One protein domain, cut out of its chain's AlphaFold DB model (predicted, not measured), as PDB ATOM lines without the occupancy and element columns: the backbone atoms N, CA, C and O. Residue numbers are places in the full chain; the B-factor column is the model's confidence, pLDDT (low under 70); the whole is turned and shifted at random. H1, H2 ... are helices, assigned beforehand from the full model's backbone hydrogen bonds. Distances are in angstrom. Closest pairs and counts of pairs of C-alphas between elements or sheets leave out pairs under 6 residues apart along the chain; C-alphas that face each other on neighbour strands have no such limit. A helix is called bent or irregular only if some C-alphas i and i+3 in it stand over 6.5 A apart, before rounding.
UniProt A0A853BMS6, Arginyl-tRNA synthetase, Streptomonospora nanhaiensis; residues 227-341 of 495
ATOM      1  N   ALA A 227     187.321 169.204 163.831       93.62
ATOM      2  CA  ALA A 227     187.077 168.060 164.707       93.62
ATOM      3  C   ALA A 227     186.005 168.372 165.764       93.62
ATOM      4  O   ALA A 227     185.118 167.554 166.009       93.62
ATOM      5  N   GLU A 228     186.029 169.574 166.339       93.81
ATOM      6  CA  GLU A 228     185.010 170.000 167.293       93.81
ATOM      7  C   GLU A 228     183.649 170.224 166.622       93.81
ATOM      8  O   GLU A 228     182.629 169.761 167.137       93.81
ATOM      9  N   ALA A 229     183.617 170.835 165.432       94.94
ATOM     10  CA  ALA A 229     182.391 170.940 164.640       94.94
ATOM     11  C   ALA A 229     181.779 169.557 164.356       94.94
ATOM     12  O   ALA A 229     180.570 169.362 164.505       94.94
ATOM     13  N   ARG A 230     182.615 168.564 164.026       94.62
ATOM     14  CA  ARG A 230     182.193 167.170 163.840       94.62
ATOM     15  C   ARG A 230     181.570 166.587 165.106       94.62
ATOM     16  O   ARG A 230     180.489 166.002 165.020       94.62
ATOM     17  N   LEU A 231     182.211 166.749 166.265       93.19
ATOM     18  CA  LEU A 231     181.680 166.267 167.547       93.19
ATOM     19  C   LEU A 231     180.322 166.906 167.863       93.19
ATOM     20  O   LEU A 231     179.368 166.190 168.171       93.19
ATOM     21  N   ARG A 232     180.196 168.231 167.696       93.31
ATOM     22  CA  ARG A 232     178.931 168.965 167.878       93.31
ATOM     23  C   ARG A 232     177.839 168.447 166.937       93.31
ATOM     24  O   ARG A 232     176.719 168.188 167.383       93.31
ATOM     25  N   ALA A 233     178.158 168.240 165.657       93.50
ATOM     26  CA  ALA A 233     177.215 167.724 164.665       93.50
ATOM     27  C   ALA A 233     176.733 166.305 165.003       93.50
ATOM     28  O   ALA A 233     175.524 166.060 165.016       93.50
ATOM     29  N   ARG A 234     177.650 165.389 165.343       94.56
ATOM     30  CA  ARG A 234     177.315 164.004 165.719       94.56
ATOM     31  C   ARG A 234     176.510 163.943 167.009       94.56
ATOM     32  O   ARG A 234     175.515 163.225 167.060       94.56
ATOM     33  N   ALA A 235     176.888 164.714 168.029       92.69
ATOM     34  CA  ALA A 235     176.139 164.796 169.281       92.69
ATOM     35  C   ALA A 235     174.709 165.310 169.049       92.69
ATOM     36  O   ALA A 235     173.753 164.736 169.572       92.69
ATOM     37  N   ALA A 236     174.540 166.340 168.214       90.62
ATOM     38  CA  ALA A 236     173.220 166.849 167.855       90.62
ATOM     39  C   ALA A 236     172.391 165.821 167.062       90.62
ATOM     40  O   ALA A 236     171.204 165.658 167.342       90.62
ATOM     41  N   ALA A 237     172.999 165.101 166.111       93.00
ATOM     42  CA  ALA A 237     172.329 164.034 165.366       93.00
ATOM     43  C   ALA A 237     171.888 162.885 166.287       93.00
ATOM     44  O   ALA A 237     170.736 162.469 166.229       93.00
ATOM     45  N   ARG A 238     172.756 162.428 167.202       94.06
ATOM     46  CA  ARG A 238     172.423 161.406 168.213       94.06
ATOM     47  C   ARG A 238     171.216 161.807 169.053       94.06
ATOM     48  O   ARG A 238     170.291 161.014 169.183       94.06
ATOM     49  N   ARG A 239     171.186 163.047 169.562       91.56
ATOM     50  CA  ARG A 239     170.045 163.561 170.340       91.56
ATOM     51  C   ARG A 239     168.739 163.527 169.545       91.56
ATOM     52  O   ARG A 239     167.716 163.127 170.086       91.56
ATOM     53  N   ARG A 240     168.766 163.911 168.264       90.69
ATOM     54  CA  ARG A 240     167.570 163.880 167.405       90.69
ATOM     55  C   ARG A 240     167.133 162.462 167.065       90.69
ATOM     56  O   ARG A 240     165.943 162.189 167.118       90.69
ATOM     57  N   ILE A 241     168.075 161.573 166.751       91.50
ATOM     58  CA  ILE A 241     167.795 160.156 166.483       91.50
ATOM     59  C   ILE A 241     167.174 159.495 167.722       91.50
ATOM     60  O   ILE A 241     166.165 158.810 167.594       91.50
ATOM     61  N   ALA A 242     167.713 159.756 168.917       90.00
ATOM     62  CA  ALA A 242     167.165 159.255 170.178       90.00
ATOM     63  C   ALA A 242     165.754 159.792 170.484       90.00
ATOM     64  O   ALA A 242     164.976 159.125 171.154       90.00
ATOM     65  N   ALA A 243     165.414 160.982 169.979       87.81
ATOM     66  CA  ALA A 243     164.100 161.604 170.132       87.81
ATOM     67  C   ALA A 243     163.186 161.422 168.903       87.81
ATOM     68  O   ALA A 243     162.185 162.131 168.778       87.81
ATOM     69  N   ALA A 244     163.531 160.541 167.955       87.38
ATOM     70  CA  ALA A 244     162.848 160.466 166.663       87.38
ATOM     71  C   ALA A 244     161.376 160.019 166.766       87.38
ATOM     72  O   ALA A 244     160.568 160.430 165.935       87.38
ATOM     73  N   ASP A 245     161.013 159.244 167.795       82.31
ATOM     74  CA  ASP A 245     159.632 158.837 168.101       82.31
ATOM     75  C   ASP A 245     158.698 160.030 168.361       82.31
ATOM     76  O   ASP A 245     157.536 159.997 167.969       82.31
ATOM     77  N   ARG A 246     159.215 161.089 168.992       83.19
ATOM     78  CA  ARG A 246     158.469 162.311 169.333       83.19
ATOM     79  C   ARG A 246     158.689 163.421 168.315       83.19
ATOM     80  O   ARG A 246     157.762 164.150 167.980       83.19
ATOM     81  N   LEU A 247     159.921 163.553 167.824       82.31
ATOM     82  CA  LEU A 247     160.325 164.645 166.944       82.31
ATOM     83  C   LEU A 247     159.674 164.531 165.563       82.31
ATOM     84  O   LEU A 247     159.224 165.538 165.022       82.31
ATOM     85  N   LEU A 248     159.621 163.330 164.980       83.06
ATOM     86  CA  LEU A 248     159.127 163.161 163.613       83.06
ATOM     87  C   LEU A 248     157.615 163.407 163.470       83.06
ATOM     88  O   LEU A 248     157.256 164.129 162.539       83.06
ATOM     89  N   PRO A 249     156.735 162.906 164.364       77.12
ATOM     90  CA  PRO A 249     155.317 163.269 164.333       77.12
ATOM     91  C   PRO A 249     155.093 164.774 164.536       77.12
ATOM     92  O   PRO A 249     154.370 165.398 163.765       77.12
ATOM     93  N   ALA A 250     155.800 165.393 165.490       75.00
ATOM     94  CA  ALA A 250     155.681 166.830 165.744       75.00
ATOM     95  C   ALA A 250     156.106 167.688 164.536       75.00
ATOM     96  O   ALA A 250     155.499 168.724 164.257       75.00
ATOM     97  N   LEU A 251     157.141 167.266 163.799       70.81
ATOM     98  CA  LEU A 251     157.554 167.911 162.550       70.81
ATOM     99  C   LEU A 251     156.519 167.725 161.432       70.81
ATOM    100  O   LEU A 251     156.292 168.662 160.672       70.81
ATOM    101  N   ALA A 252     155.891 166.549 161.334       68.75
ATOM    102  CA  ALA A 252     154.855 166.274 160.337       68.75
ATOM    103  C   ALA A 252     153.601 167.142 160.545       68.75
ATOM    104  O   ALA A 252     153.003 167.604 159.581       68.75
ATOM    105  N   GLU A 253     153.252 167.432 161.796       66.69
ATOM    106  CA  GLU A 253     152.103 168.271 162.166       66.69
ATOM    107  C   GLU A 253     152.402 169.780 162.112       66.69
ATOM    108  O   GLU A 253     151.584 170.595 162.537       66.69
ATOM    109  N   GLY A 254     153.601 170.178 161.670       60.00
ATOM    110  CA  GLY A 254     154.033 171.580 161.656       60.00
ATOM    111  C   GLY A 254     154.235 172.190 163.051       60.00
ATOM    112  O   GLY A 254     154.467 173.393 163.168       60.00
ATOM    113  N   ARG A 255     154.179 171.372 164.111       51.06
ATOM    114  CA  ARG A 255     154.398 171.772 165.511       51.06
ATOM    115  C   ARG A 255     155.886 171.882 165.866       51.06
ATOM    116  O   ARG A 255     156.231 172.451 166.900       51.06
ATOM    117  N   GLY A 256     156.772 171.368 165.011       50.06
ATOM    118  CA  GLY A 256     158.225 171.510 165.109       50.06
ATOM    119  C   GLY A 256     158.785 172.541 164.124       50.06
ATOM    120  O   GLY A 256     158.385 172.595 162.963       50.06
ATOM    121  N   ARG A 257     159.752 173.352 164.572       46.56
ATOM    122  CA  ARG A 257     160.419 174.355 163.729       46.56
ATOM    123  C   ARG A 257     161.722 173.791 163.166       46.56
ATOM    124  O   ARG A 257     162.652 173.522 163.920       46.56
ATOM    125  N   MET A 258     161.799 173.649 161.845       48.53
ATOM    126  CA  MET A 258     163.076 173.457 161.153       48.53
ATOM    127  C   MET A 258     163.778 174.817 161.029       48.53
ATOM    128  O   MET A 258     163.141 175.781 160.596       48.53
ATOM    129  N   PRO A 259     165.065 174.949 161.383       43.94
ATOM    130  CA  PRO A 259     165.783 176.196 161.154       43.94
ATOM    131  C   PRO A 259     165.963 176.423 159.648       43.94
ATOM    132  O   PRO A 259     166.158 175.485 158.876       43.94
ATOM    133  N   GLY A 260     165.815 177.680 159.229       41.12
ATOM    134  CA  GLY A 260     165.721 178.073 157.819       41.12
ATOM    135  C   GLY A 260     164.301 178.021 157.237       41.12
ATOM    136  O   GLY A 260     164.073 178.579 156.170       41.12
ATOM    137  N   GLY A 261     163.334 177.423 157.944       37.72
ATOM    138  CA  GLY A 261     161.912 177.554 157.628       37.72
ATOM    139  C   GLY A 261     161.341 178.818 158.267       37.72
ATOM    140  O   GLY A 261     161.256 178.921 159.495       37.72
ATOM    141  N   GLY A 262     160.949 179.793 157.446       32.25
ATOM    142  CA  GLY A 262     160.080 180.884 157.893       32.25
ATOM    143  C   GLY A 262     158.777 180.342 158.513       32.25
ATOM    144  O   GLY A 262     158.439 179.171 158.316       32.25
ATOM    145  N   PRO A 263     158.043 181.150 159.298       27.88
ATOM    146  CA  PRO A 263     156.755 180.724 159.843       27.88
ATOM    147  C   PRO A 263     155.804 180.289 158.710       27.88
ATOM    148  O   PRO A 263     155.649 181.013 157.733       27.88
ATOM    149  N   GLY A 264     155.175 179.114 158.847       36.41
ATOM    150  CA  GLY A 264     154.049 178.695 157.997       36.41
ATOM    151  C   GLY A 264     154.381 177.917 156.717       36.41
ATOM    152  O   GLY A 264     153.894 178.276 155.654       36.41
ATOM    153  N   GLY A 265     155.176 176.842 156.783       46.66
ATOM    154  CA  GLY A 265     155.392 175.992 155.598       46.66
ATOM    155  C   GLY A 265     156.159 176.692 154.471       46.66
ATOM    156  O   GLY A 265     156.028 176.321 153.306       46.66
ATOM    157  N   ALA A 266     156.953 177.709 154.825       50.84
ATOM    158  CA  ALA A 266     157.783 178.445 153.890       50.84
ATOM    159  C   ALA A 266     158.732 177.500 153.139       50.84
ATOM    160  O   ALA A 266     159.345 176.596 153.714       50.84
ATOM    161  N   GLU A 267     158.835 177.738 151.838       60.78
ATOM    162  CA  GLU A 267     159.696 177.015 150.916       60.78
ATOM    163  C   GLU A 267     161.140 176.955 151.433       60.78
ATOM    164  O   GLU A 267     161.777 177.980 151.678       60.78
ATOM    165  N   VAL A 268     161.670 175.742 151.605       71.56
ATOM    166  CA  VAL A 268     163.075 175.562 151.988       71.56
ATOM    167  C   VAL A 268     163.930 175.730 150.736       71.56
ATOM    168  O   VAL A 268     163.813 174.932 149.798       71.56
ATOM    169  N   SER A 269     164.770 176.767 150.740       79.88
ATOM    170  CA  SER A 269     165.693 177.117 149.657       79.88
ATOM    171  C   SER A 269     166.949 176.233 149.651       79.88
ATOM    172  O   SER A 269     167.348 175.672 150.675       79.88
ATOM    173  N   TRP A 270     167.601 176.138 148.491       85.00
ATOM    174  CA  TRP A 270     168.956 175.593 148.356       85.00
ATOM    175  C   TRP A 270     170.035 176.476 148.977       85.00
ATOM    176  O   TRP A 270     171.119 175.969 149.271       85.00
ATOM    177  N   ARG A 271     169.725 177.762 149.180       84.50
ATOM    178  CA  ARG A 271     170.631 178.767 149.730       84.50
ATOM    179  C   ARG A 271     171.194 178.318 151.078       84.50
ATOM    180  O   ARG A 271     170.450 177.891 151.962       84.50
ATOM    181  N   ASP A 272     172.507 178.435 151.225       87.75
ATOM    182  CA  ASP A 272     173.235 178.084 152.441       87.75
ATOM    183  C   ASP A 272     173.987 179.333 152.930       87.75
ATOM    184  O   ASP A 272     174.885 179.806 152.231       87.75
ATOM    185  N   PRO A 273     173.641 179.886 154.109       88.19
ATOM    186  CA  PRO A 273     174.267 181.107 154.611       88.19
ATOM    187  C   PRO A 273     175.786 181.009 154.777       88.19
ATOM    188  O   PRO A 273     176.470 182.029 154.705       88.19
ATOM    189  N   CYS A 274     176.325 179.806 155.009       90.69
ATOM    190  CA  CYS A 274     177.768 179.630 155.096       90.69
ATOM    191  C   CYS A 274     178.411 179.761 153.713       90.69
ATOM    192  O   CYS A 274     179.387 180.496 153.586       90.69
ATOM    193  N   LEU A 275     177.835 179.130 152.681       91.38
ATOM    194  CA  LEU A 275     178.316 179.269 151.299       91.38
ATOM    195  C   LEU A 275     178.238 180.717 150.810       91.38
ATOM    196  O   LEU A 275     179.192 181.201 150.211       91.38
ATOM    197  N   ASP A 276     177.144 181.424 151.105       91.62
ATOM    198  CA  ASP A 276     176.974 182.826 150.700       91.62
ATOM    199  C   ASP A 276     178.035 183.747 151.307       91.62
ATOM    200  O   ASP A 276     178.468 184.715 150.683       91.62
ATOM    201  N   ARG A 277     178.425 183.468 152.555       93.19
ATOM    202  CA  ARG A 277     179.455 184.225 153.265       93.19
ATOM    203  C   ARG A 277     180.861 183.914 152.738       93.19
ATOM    204  O   ARG A 277     181.749 184.753 152.874       93.19
ATOM    205  N   GLY A 278     181.053 182.730 152.155       94.75
ATOM    206  CA  GLY A 278     182.342 182.231 151.690       94.75
ATOM    207  C   GLY A 278     183.324 181.925 152.832       94.75
ATOM    208  O   GLY A 278     183.056 182.232 153.998       94.75
ATOM    209  N   PRO A 279     184.481 181.309 152.528       94.56
ATOM    210  CA  PRO A 279     185.481 180.967 153.538       94.56
ATOM    211  C   PRO A 279     186.060 182.202 154.243       94.56
ATOM    212  O   PRO A 279     186.250 182.170 155.455       94.56
ATOM    213  N   ASP A 280     186.281 183.300 153.517       95.56
ATOM    214  CA  ASP A 280     186.950 184.501 154.041       95.56
ATOM    215  C   ASP A 280     186.128 185.249 155.100       95.56
ATOM    216  O   ASP A 280     186.670 186.014 155.898       95.56
ATOM    217  N   GLY A 281     184.817 185.002 155.166       92.19
ATOM    218  CA  GLY A 281     183.959 185.584 156.194       92.19
ATOM    219  C   GLY A 281     184.021 184.876 157.552       92.19
ATOM    220  O   GLY A 281     183.277 185.262 158.457       92.19
ATOM    221  N   PHE A 282     184.878 183.861 157.718       95.44
ATOM    222  CA  PHE A 282     185.023 183.103 158.960       95.44
ATOM    223  C   PHE A 282     186.466 183.072 159.477       95.44
ATOM    224  O   PHE A 282     187.421 182.786 158.757       95.44
ATOM    225  N   THR A 283     186.623 183.277 160.784       94.75
ATOM    226  CA  THR A 283     187.930 183.255 161.465       94.75
ATOM    227  C   THR A 283     188.335 181.856 161.940       94.75
ATOM    228  O   THR A 283     189.523 181.537 162.019       94.75
ATOM    229  N   THR A 284     187.364 180.986 162.220       97.06
ATOM    230  CA  THR A 284     187.591 179.615 162.695       97.06
ATOM    231  C   THR A 284     187.884 178.652 161.542       97.06
ATOM    232  O   THR A 284     187.443 178.851 160.408       97.06
ATOM    233  N   ALA A 285     188.594 177.551 161.819       96.81
ATOM    234  CA  ALA A 285     188.847 176.530 160.799       96.81
ATOM    235  C   ALA A 285     187.556 175.809 160.368       96.81
ATOM    236  O   ALA A 285     187.408 175.461 159.196       96.81
ATOM    237  N   ALA A 286     186.609 175.605 161.294       96.94
ATOM    238  CA  ALA A 286     185.310 175.027 160.959       96.94
ATOM    239  C   ALA A 286     184.475 175.969 160.088       96.94
ATOM    240  O   ALA A 286     183.925 175.530 159.082       96.94
ATOM    241  N   GLY A 287     184.409 177.256 160.436       96.75
ATOM    242  CA  GLY A 287     183.682 178.257 159.664       96.75
ATOM    243  C   GLY A 287     184.217 178.375 158.240       96.75
ATOM    244  O   GLY A 287     183.432 178.306 157.302       96.75
ATOM    245  N   ARG A 288     185.548 178.422 158.057       97.94
ATOM    246  CA  ARG A 288     186.156 178.423 156.713       97.94
ATOM    247  C   ARG A 288     185.748 177.205 155.890       97.94
ATOM    248  O   ARG A 288     185.357 177.357 154.741       97.94
ATOM    249  N   LEU A 289     185.787 176.005 156.479       98.06
ATOM    250  CA  LEU A 289     185.313 174.790 155.810       98.06
ATOM    251  C   LEU A 289     183.835 174.911 155.416       98.06
ATOM    252  O   LEU A 289     183.478 174.603 154.281       98.06
ATOM    253  N   LEU A 290     182.974 175.350 156.338       96.25
ATOM    254  CA  LEU A 290     181.546 175.534 156.072       96.25
ATOM    255  C   LEU A 290     181.301 176.579 154.975       96.25
ATOM    256  O   LEU A 290     180.379 176.404 154.186       96.25
ATOM    257  N   GLY A 291     182.148 177.603 154.871       96.38
ATOM    258  CA  GLY A 291     182.140 178.563 153.768       96.38
ATOM    259  C   GLY A 291     182.488 177.967 152.400       96.38
ATOM    260  O   GLY A 291     182.131 178.548 151.383       96.38
ATOM    261  N   VAL A 292     183.142 176.799 152.359       97.88
ATOM    262  CA  VAL A 292     183.502 176.084 151.120       97.88
ATOM    263  C   VAL A 292     182.473 175.018 150.747       97.88
ATOM    264  O   VAL A 292     182.112 174.895 149.580       97.88
ATOM    265  N   ILE A 293     182.023 174.209 151.714       96.69
ATOM    266  CA  ILE A 293     181.174 173.033 151.435       96.69
ATOM    267  C   ILE A 293     179.703 173.224 151.828       96.69
ATOM    268  O   ILE A 293     178.851 172.419 151.444       96.69
ATOM    269  N   GLY A 294     179.396 174.268 152.595       95.06
ATOM    270  CA  GLY A 294     178.082 174.517 153.173       95.06
ATOM    271  C   GLY A 294     177.815 173.697 154.431       95.06
ATOM    272  O   GLY A 294     178.415 172.646 154.686       95.06
ATOM    273  N   GLU A 295     176.867 174.165 155.236       93.12
ATOM    274  CA  GLU A 295     176.486 173.508 156.481       93.12
ATOM    275  C   GLU A 295     175.839 172.140 156.224       93.12
ATOM    276  O   GLU A 295     176.115 171.168 156.935       93.12
ATOM    277  N   ALA A 296     175.020 172.035 155.173       93.25
ATOM    278  CA  ALA A 296     174.372 170.781 154.799       93.25
ATOM    279  C   ALA A 296     175.396 169.673 154.486       93.25
ATOM    280  O   ALA A 296     175.292 168.567 155.029       93.25
ATOM    281  N   SER A 297     176.408 169.968 153.661       96.31
ATOM    282  CA  SER A 297     177.466 169.004 153.333       96.31
ATOM    283  C   SER A 297     178.322 168.675 154.548       96.31
ATOM    284  O   SER A 297     178.615 167.502 154.777       96.31
ATOM    285  N   ALA A 298     178.660 169.671 155.376       96.31
ATOM    286  CA  ALA A 298     179.436 169.457 156.594       96.31
ATOM    287  C   ALA A 298     178.745 168.471 157.548       96.31
ATOM    288  O   ALA A 298     179.363 167.513 158.012       96.31
ATOM    289  N   ARG A 299     177.441 168.634 157.794       96.12
ATOM    290  CA  ARG A 299     176.669 167.745 158.680       96.12
ATOM    291  C   ARG A 299     176.625 166.303 158.179       96.12
ATOM    292  O   ARG A 299     176.810 165.380 158.977       96.12
ATOM    293  N   VAL A 300     176.439 166.104 156.872       97.00
ATOM    294  CA  VAL A 300     176.487 164.769 156.258       97.00
ATOM    295  C   VAL A 300     177.899 164.187 156.348       97.00
ATOM    296  O   VAL A 300     178.048 163.054 156.802       97.00
ATOM    297  N   ALA A 301     178.942 164.952 156.014       96.62
ATOM    298  CA  ALA A 301     180.336 164.514 156.095       96.62
ATOM    299  C   ALA A 301     180.736 164.083 157.518       96.62
ATOM    300  O   ALA A 301     181.303 163.007 157.732       96.62
ATOM    301  N   PHE A 302     180.363 164.881 158.518       96.25
ATOM    302  CA  PHE A 302     180.643 164.617 159.929       96.25
ATOM    303  C   PHE A 302     179.913 163.385 160.475       96.25
ATOM    304  O   PHE A 302     180.430 162.680 161.348       96.25
ATOM    305  N   CYS A 303     178.738 163.071 159.937       96.38
ATOM    306  CA  CYS A 303     177.988 161.879 160.322       96.38
ATOM    307  C   CYS A 303     178.334 160.647 159.470       96.38
ATOM    308  O   CYS A 303     178.062 159.541 159.911       96.38
ATOM    309  N   ARG A 304     178.959 160.810 158.294       96.00
ATOM    310  CA  ARG A 304     179.198 159.755 157.290       96.00
ATOM    311  C   ARG A 304     180.213 158.683 157.704       96.00
ATOM    312  O   ARG A 304     179.980 157.514 157.414       96.00
ATOM    313  N   SER A 305     181.328 159.047 158.343       91.19
ATOM    314  CA  SER A 305     182.294 158.047 158.850       91.19
ATOM    315  C   SER A 305     181.791 157.408 160.150       91.19
ATOM    316  O   SER A 305     181.254 158.107 161.019       91.19
ATOM    317  N   ALA A 306     181.969 156.090 160.278       87.38
ATOM    318  CA  ALA A 306     181.573 155.327 161.458       87.38
ATOM    319  C   ALA A 306     182.383 155.741 162.695       87.38
ATOM    320  O   ALA A 306     181.797 156.011 163.747       87.38
ATOM    321  N   GLY A 307     183.702 155.889 162.536       85.50
ATOM    322  CA  GLY A 307     184.619 156.246 163.612       85.50
ATOM    323  C   GLY A 307     184.345 157.632 164.199       85.50
ATOM    324  O   GLY A 307     184.043 158.598 163.488       85.50
ATOM    325  N   GLU A 308     184.479 157.750 165.521       83.81
ATOM    326  CA  GLU A 308     184.388 159.051 166.190       83.81
ATOM    327  C   GLU A 308     185.579 159.941 165.813       83.81
ATOM    328  O   GLU A 308     185.409 161.123 165.512       83.81
ATOM    329  N   ARG A 309     186.767 159.328 165.741       86.50
ATOM    330  CA  ARG A 309     188.029 159.936 165.314       86.50
ATOM    331  C   ARG A 309     188.491 159.271 164.010       86.50
ATOM    332  O   ARG A 309     189.122 158.216 164.080       86.50
ATOM    333  N   PRO A 310     188.134 159.819 162.835       87.94
ATOM    334  CA  PRO A 310     188.596 159.273 161.565       87.94
ATOM    335  C   PRO A 310     190.122 159.365 161.464       87.94
ATOM    336  O   PRO A 310     190.733 160.299 161.991       87.94
ATOM    337  N   ARG A 311     190.740 158.397 160.784       89.31
ATOM    338  CA  ARG A 311     192.195 158.391 160.581       89.31
ATOM    339  C   ARG A 311     192.605 159.577 159.693       89.31
ATOM    340  O   ARG A 311     191.831 159.986 158.822       89.31
ATOM    341  N   PRO A 312     193.819 160.131 159.855       87.69
ATOM    342  CA  PRO A 312     194.332 161.138 158.930       87.69
ATOM    343  C   PRO A 312     194.275 160.634 157.482       87.69
ATOM    344  O   PRO A 312     194.777 159.557 157.176       87.69
ATOM    345  N   GLY A 313     193.627 161.396 156.596       87.06
ATOM    346  CA  GLY A 313     193.462 161.021 155.185       87.06
ATOM    347  C   GLY A 313     192.388 159.966 154.898       87.06
ATOM    348  O   GLY A 313     192.226 159.594 153.740       87.06
ATOM    349  N   GLU A 314     191.631 159.506 155.902       93.25
ATOM    350  CA  GLU A 314     190.521 158.567 155.702       93.25
ATOM    351  C   GLU A 314     189.503 159.124 154.701       93.25
ATOM    352  O   GLU A 314     189.025 160.256 154.831       93.25
ATOM    353  N   LEU A 315     189.145 158.298 153.720       95.12
ATOM    354  CA  LEU A 315     188.098 158.584 152.751       95.12
ATOM    355  C   LEU A 315     186.867 157.731 153.057       95.12
ATOM    356  O   LEU A 315     186.959 156.565 153.426       95.12
ATOM    357  N   THR A 316     185.692 158.314 152.854       93.19
ATOM    358  CA  THR A 316     184.384 157.661 153.039       93.19
ATOM    359  C   THR A 316     183.693 157.356 151.709       93.19
ATOM    360  O   THR A 316     182.485 157.096 151.660       93.19
ATOM    361  N   GLY A 317     184.457 157.451 150.625       92.19
ATOM    362  CA  GLY A 317     184.061 157.299 149.234       92.19
ATOM    363  C   GLY A 317     185.070 158.001 148.314       92.19
ATOM    364  O   GLY A 317     186.007 158.633 148.814       92.19
ATOM    365  N   PRO A 318     184.889 157.901 146.988       92.69
ATOM    366  CA  PRO A 318     185.760 158.556 146.015       92.69
ATOM    367  C   PRO A 318     185.807 160.065 146.261       92.69
ATOM    368  O   PRO A 318     184.764 160.709 146.253       92.69
ATOM    369  N   ASP A 319     186.999 160.607 146.520       95.81
ATOM    370  CA  ASP A 319     187.211 162.035 146.812       95.81
ATOM    371  C   ASP A 319     186.346 162.585 147.975       95.81
ATOM    372  O   ASP A 319     186.019 163.764 148.027       95.81
ATOM    373  N   LEU A 320     185.951 161.742 148.939       96.56
ATOM    374  CA  LEU A 320     185.108 162.138 150.080       96.56
ATOM    375  C   LEU A 320     185.868 162.002 151.407       96.56
ATOM    376  O   LEU A 320     185.663 161.010 152.123       96.56
ATOM    377  N   PRO A 321     186.732 162.967 151.777       96.44
ATOM    378  CA  PRO A 321     187.452 162.924 153.048       96.44
ATOM    379  C   PRO A 321     186.487 162.836 154.238       96.44
ATOM    380  O   PRO A 321     185.465 163.523 154.282       96.44
ATOM    381  N   ALA A 322     186.808 161.975 155.208       94.00
ATOM    382  CA  ALA A 322     186.027 161.767 156.433       94.00
ATOM    383  C   ALA A 322     186.040 162.997 157.358       94.00
ATOM    384  O   ALA A 322     185.103 163.227 158.131       94.00
ATOM    385  N   LEU A 323     187.122 163.775 157.276       94.88
ATOM    386  CA  LEU A 323     187.323 165.045 157.959       94.88
ATOM    387  C   LEU A 323     187.836 166.071 156.926       94.88
ATOM    388  O   LEU A 323     189.050 166.246 156.805       94.88
ATOM    389  N   PRO A 324     186.943 166.672 156.114       96.38
ATOM    390  CA  PRO A 324     187.333 167.659 155.105       96.38
ATOM    391  C   PRO A 324     187.934 168.911 155.754       96.38
ATOM    392  O   PRO A 324     187.603 169.241 156.890       96.38
ATOM    393  N   THR A 325     188.773 169.639 155.024       95.81
ATOM    394  CA  THR A 325     189.216 170.995 155.404       95.81
ATOM    395  C   THR A 325     188.873 171.983 154.292       95.81
ATOM    396  O   THR A 325     188.472 171.559 153.208       95.81
ATOM    397  N   ALA A 326     189.001 173.287 154.544       96.69
ATOM    398  CA  ALA A 326     188.756 174.297 153.512       96.69
ATOM    399  C   ALA A 326     189.711 174.128 152.312       96.69
ATOM    400  O   ALA A 326     189.321 174.334 151.169       96.69
ATOM    401  N   GLU A 327     190.939 173.680 152.576       95.62
ATOM    402  CA  GLU A 327     191.998 173.465 151.586       95.62
ATOM    403  C   GLU A 327     191.857 172.114 150.870       95.62
ATOM    404  O   GLU A 327     192.299 171.953 149.736       95.62
ATOM    405  N   ARG A 328     191.249 171.120 151.532       95.44
ATOM    406  CA  ARG A 328     191.008 169.779 150.978       95.44
ATOM    407  C   ARG A 328     189.556 169.344 151.211       95.44
ATOM    408  O   ARG A 328     189.310 168.420 151.994       95.44
ATOM    409  N   PRO A 329     188.586 169.998 150.547       96.50
ATOM    410  CA  PRO A 329     187.171 169.686 150.722       96.50
ATOM    411  C   PRO A 329     186.745 168.432 149.943       96.50
ATOM    412  O   PRO A 329     185.750 167.803 150.295       96.50
ATOM    413  N   GLY A 330     187.491 168.051 148.901       96.88
ATOM    414  CA  GLY A 330     187.132 166.957 147.995       96.88
ATOM    415  C   GLY A 330     185.794 167.199 147.287       96.88
ATOM    416  O   GLY A 330     185.390 168.338 147.031       96.88
ATOM    417  N   ALA A 331     185.062 166.124 147.019       97.06
ATOM    418  CA  ALA A 331     183.751 166.148 146.388       97.06
ATOM    419  C   ALA A 331     182.675 166.851 147.236       97.06
ATOM    420  O   ALA A 331     181.651 167.243 146.685       97.06
ATOM    421  N   TRP A 332     182.899 167.095 148.534       97.12
ATOM    422  CA  TRP A 332     181.940 167.810 149.390       97.12
ATOM    423  C   TRP A 332     181.665 169.253 148.952       97.12
ATOM    424  O   TRP A 332     180.598 169.776 149.264       97.12
ATOM    425  N   ALA A 333     182.592 169.888 148.227       96.19
ATOM    426  CA  ALA A 333     182.402 171.236 147.680       96.19
ATOM    427  C   ALA A 333     181.559 171.258 146.394       96.19
ATOM    428  O   ALA A 333     181.178 172.321 145.913       96.19
ATOM    429  N   ARG A 334     181.296 170.095 145.785       93.25
ATOM    430  CA  ARG A 334     180.659 170.010 144.468       93.25
ATOM    431  C   ARG A 334     179.144 169.920 144.610       93.25
ATOM    432  O   ARG A 334     178.632 169.142 145.414       93.25
ATOM    433  N   SER A 335     178.421 170.620 143.745       91.19
ATOM    434  CA  SER A 335     176.965 170.474 143.582       91.19
ATOM    435  C   SER A 335     176.657 169.397 142.539       91.19
ATOM    436  O   SER A 335     176.087 169.663 141.487       91.19
ATOM    437  N   THR A 336     177.140 168.179 142.796       93.44
ATOM    438  CA  THR A 336     177.031 167.023 141.889       93.44
ATOM    439  C   THR A 336     176.662 165.764 142.671       93.44
ATOM    440  O   THR A 336     176.732 165.753 143.900       93.44
ATOM    441  N   PHE A 337     176.319 164.676 141.979       91.56
ATOM    442  CA  PHE A 337     176.020 163.388 142.618       91.56
ATOM    443  C   PHE A 337     177.215 162.740 143.337       91.56
ATOM    444  O   PHE A 337     177.009 161.828 144.137       91.56
ATOM    445  N   ASP A 338     178.440 163.222 143.107       92.62
ATOM    446  CA  ASP A 338     179.610 162.810 143.891       92.62
ATOM    447  C   ASP A 338     179.554 163.351 145.326       92.62
ATOM    448  O   ASP A 338     180.185 162.783 146.214       92.62
ATOM    449  N   ASN A 339     178.772 164.413 145.572       96.31
ATOM    450  CA  ASN A 339     178.459 164.922 146.899       96.31
ATOM    451  C   ASN A 339     177.179 164.249 147.439       96.31
ATOM    452  O   ASN A 339     176.070 164.555 146.989       96.31
ATOM    453  N   PRO A 340     177.285 163.390 148.465       96.31
ATOM    454  CA  PRO A 340     176.142 162.697 149.055       96.31
ATOM    455  C   PRO A 340     175.087 163.643 149.635       96.31
ATOM    456  O   PRO A 340     173.894 163.361 149.555       96.31
ATOM    457  N   ALA A 341     175.504 164.776 150.210       95.81
ATOM    458  CA  ALA A 341     174.566 165.742 150.771       95.81
ATOM    459  C   ALA A 341     173.722 166.394 149.674       95.81
ATOM    460  O   ALA A 341     172.510 166.546 149.838       95.81
TER     461      ALA A 341
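Overview. This is residues 227 to 341 of the 495 residues of the protein "Arginyl-tRNA synthetase" of Streptomonospora nanhaiensis (UniProt A0A853BMS6). A sharply bent helix, H4, forms the middle of the body; H1 crosses its second arm on one side, short H5 packs on the other side of that arm, and short H3 packs on the first arm. H1 runs outward to H2, with residues 241 to 246 standing free, and the long link from H2 back to H3 leaves an open space beside the body. The 115 printed residues include five named helices, H1 to H5 in chain order, and no named strand; the class is all helix, though under half of the residues, 54, are in named elements. The whole is compact, with a radius of gyration of the C-alphas of 15.2 A and spans of 42 by 30 by 29 A.

Arrangement. H1, residues 227 to 242, is close to but not clearly touching H2, residues 244 to 252; the closest C-alphas, of Arg 240 and Leu 247, are 7.3 A apart. H3 is residues 273 to 277. H4, residues 285 to 304, was assigned as one helix by its hydrogen bonds but is bent: C-alphas 292 and 295 are 9.2 A apart. Its arms H4a, residues 285 to 292, and H4b, residues 295 to 304, stand at a steep tilt of 65 degrees, opposite ways. H3 touches H4a, closest at the C-alphas of Leu 275 and Gly 291, 4.6 A. H1 touches H4b with residues 230 to 237 alone, about perpendicular at 79 degrees; the closest C-alphas, of Arg 230 and Phe 302, are 4.9 A apart. H5, residues 330 to 333, touches H4b, closest at the C-alphas of Ser 297 and Trp 332, 6.1 A. Each O i to N i+4 pair is within hydrogen-bond range in H1, H3, H4a and H4b, and 4 of 5 in H2; H5 is too short for such a pair.

Along the chain. H1 begins at C-alpha 227 (187.077, 168.060, 164.707) and is 22.4 A long; H2 measures 11.7 A and H3 6.2 A. H4a measures 11.1 A and H4b 14.0 A. H5, 6.4 A, ends at C-alpha 333 (182.402, 171.236, 147.680).

Size, cuts and confidence. The C-alphas farthest apart, of Gly 264 and Pro 312, are 44.0 A apart. The printed part has no cut. The links H2 to H3, 20 residues, and H4 to H5, 25 residues, are long. Residues 252 to 267 have pLDDT under 70.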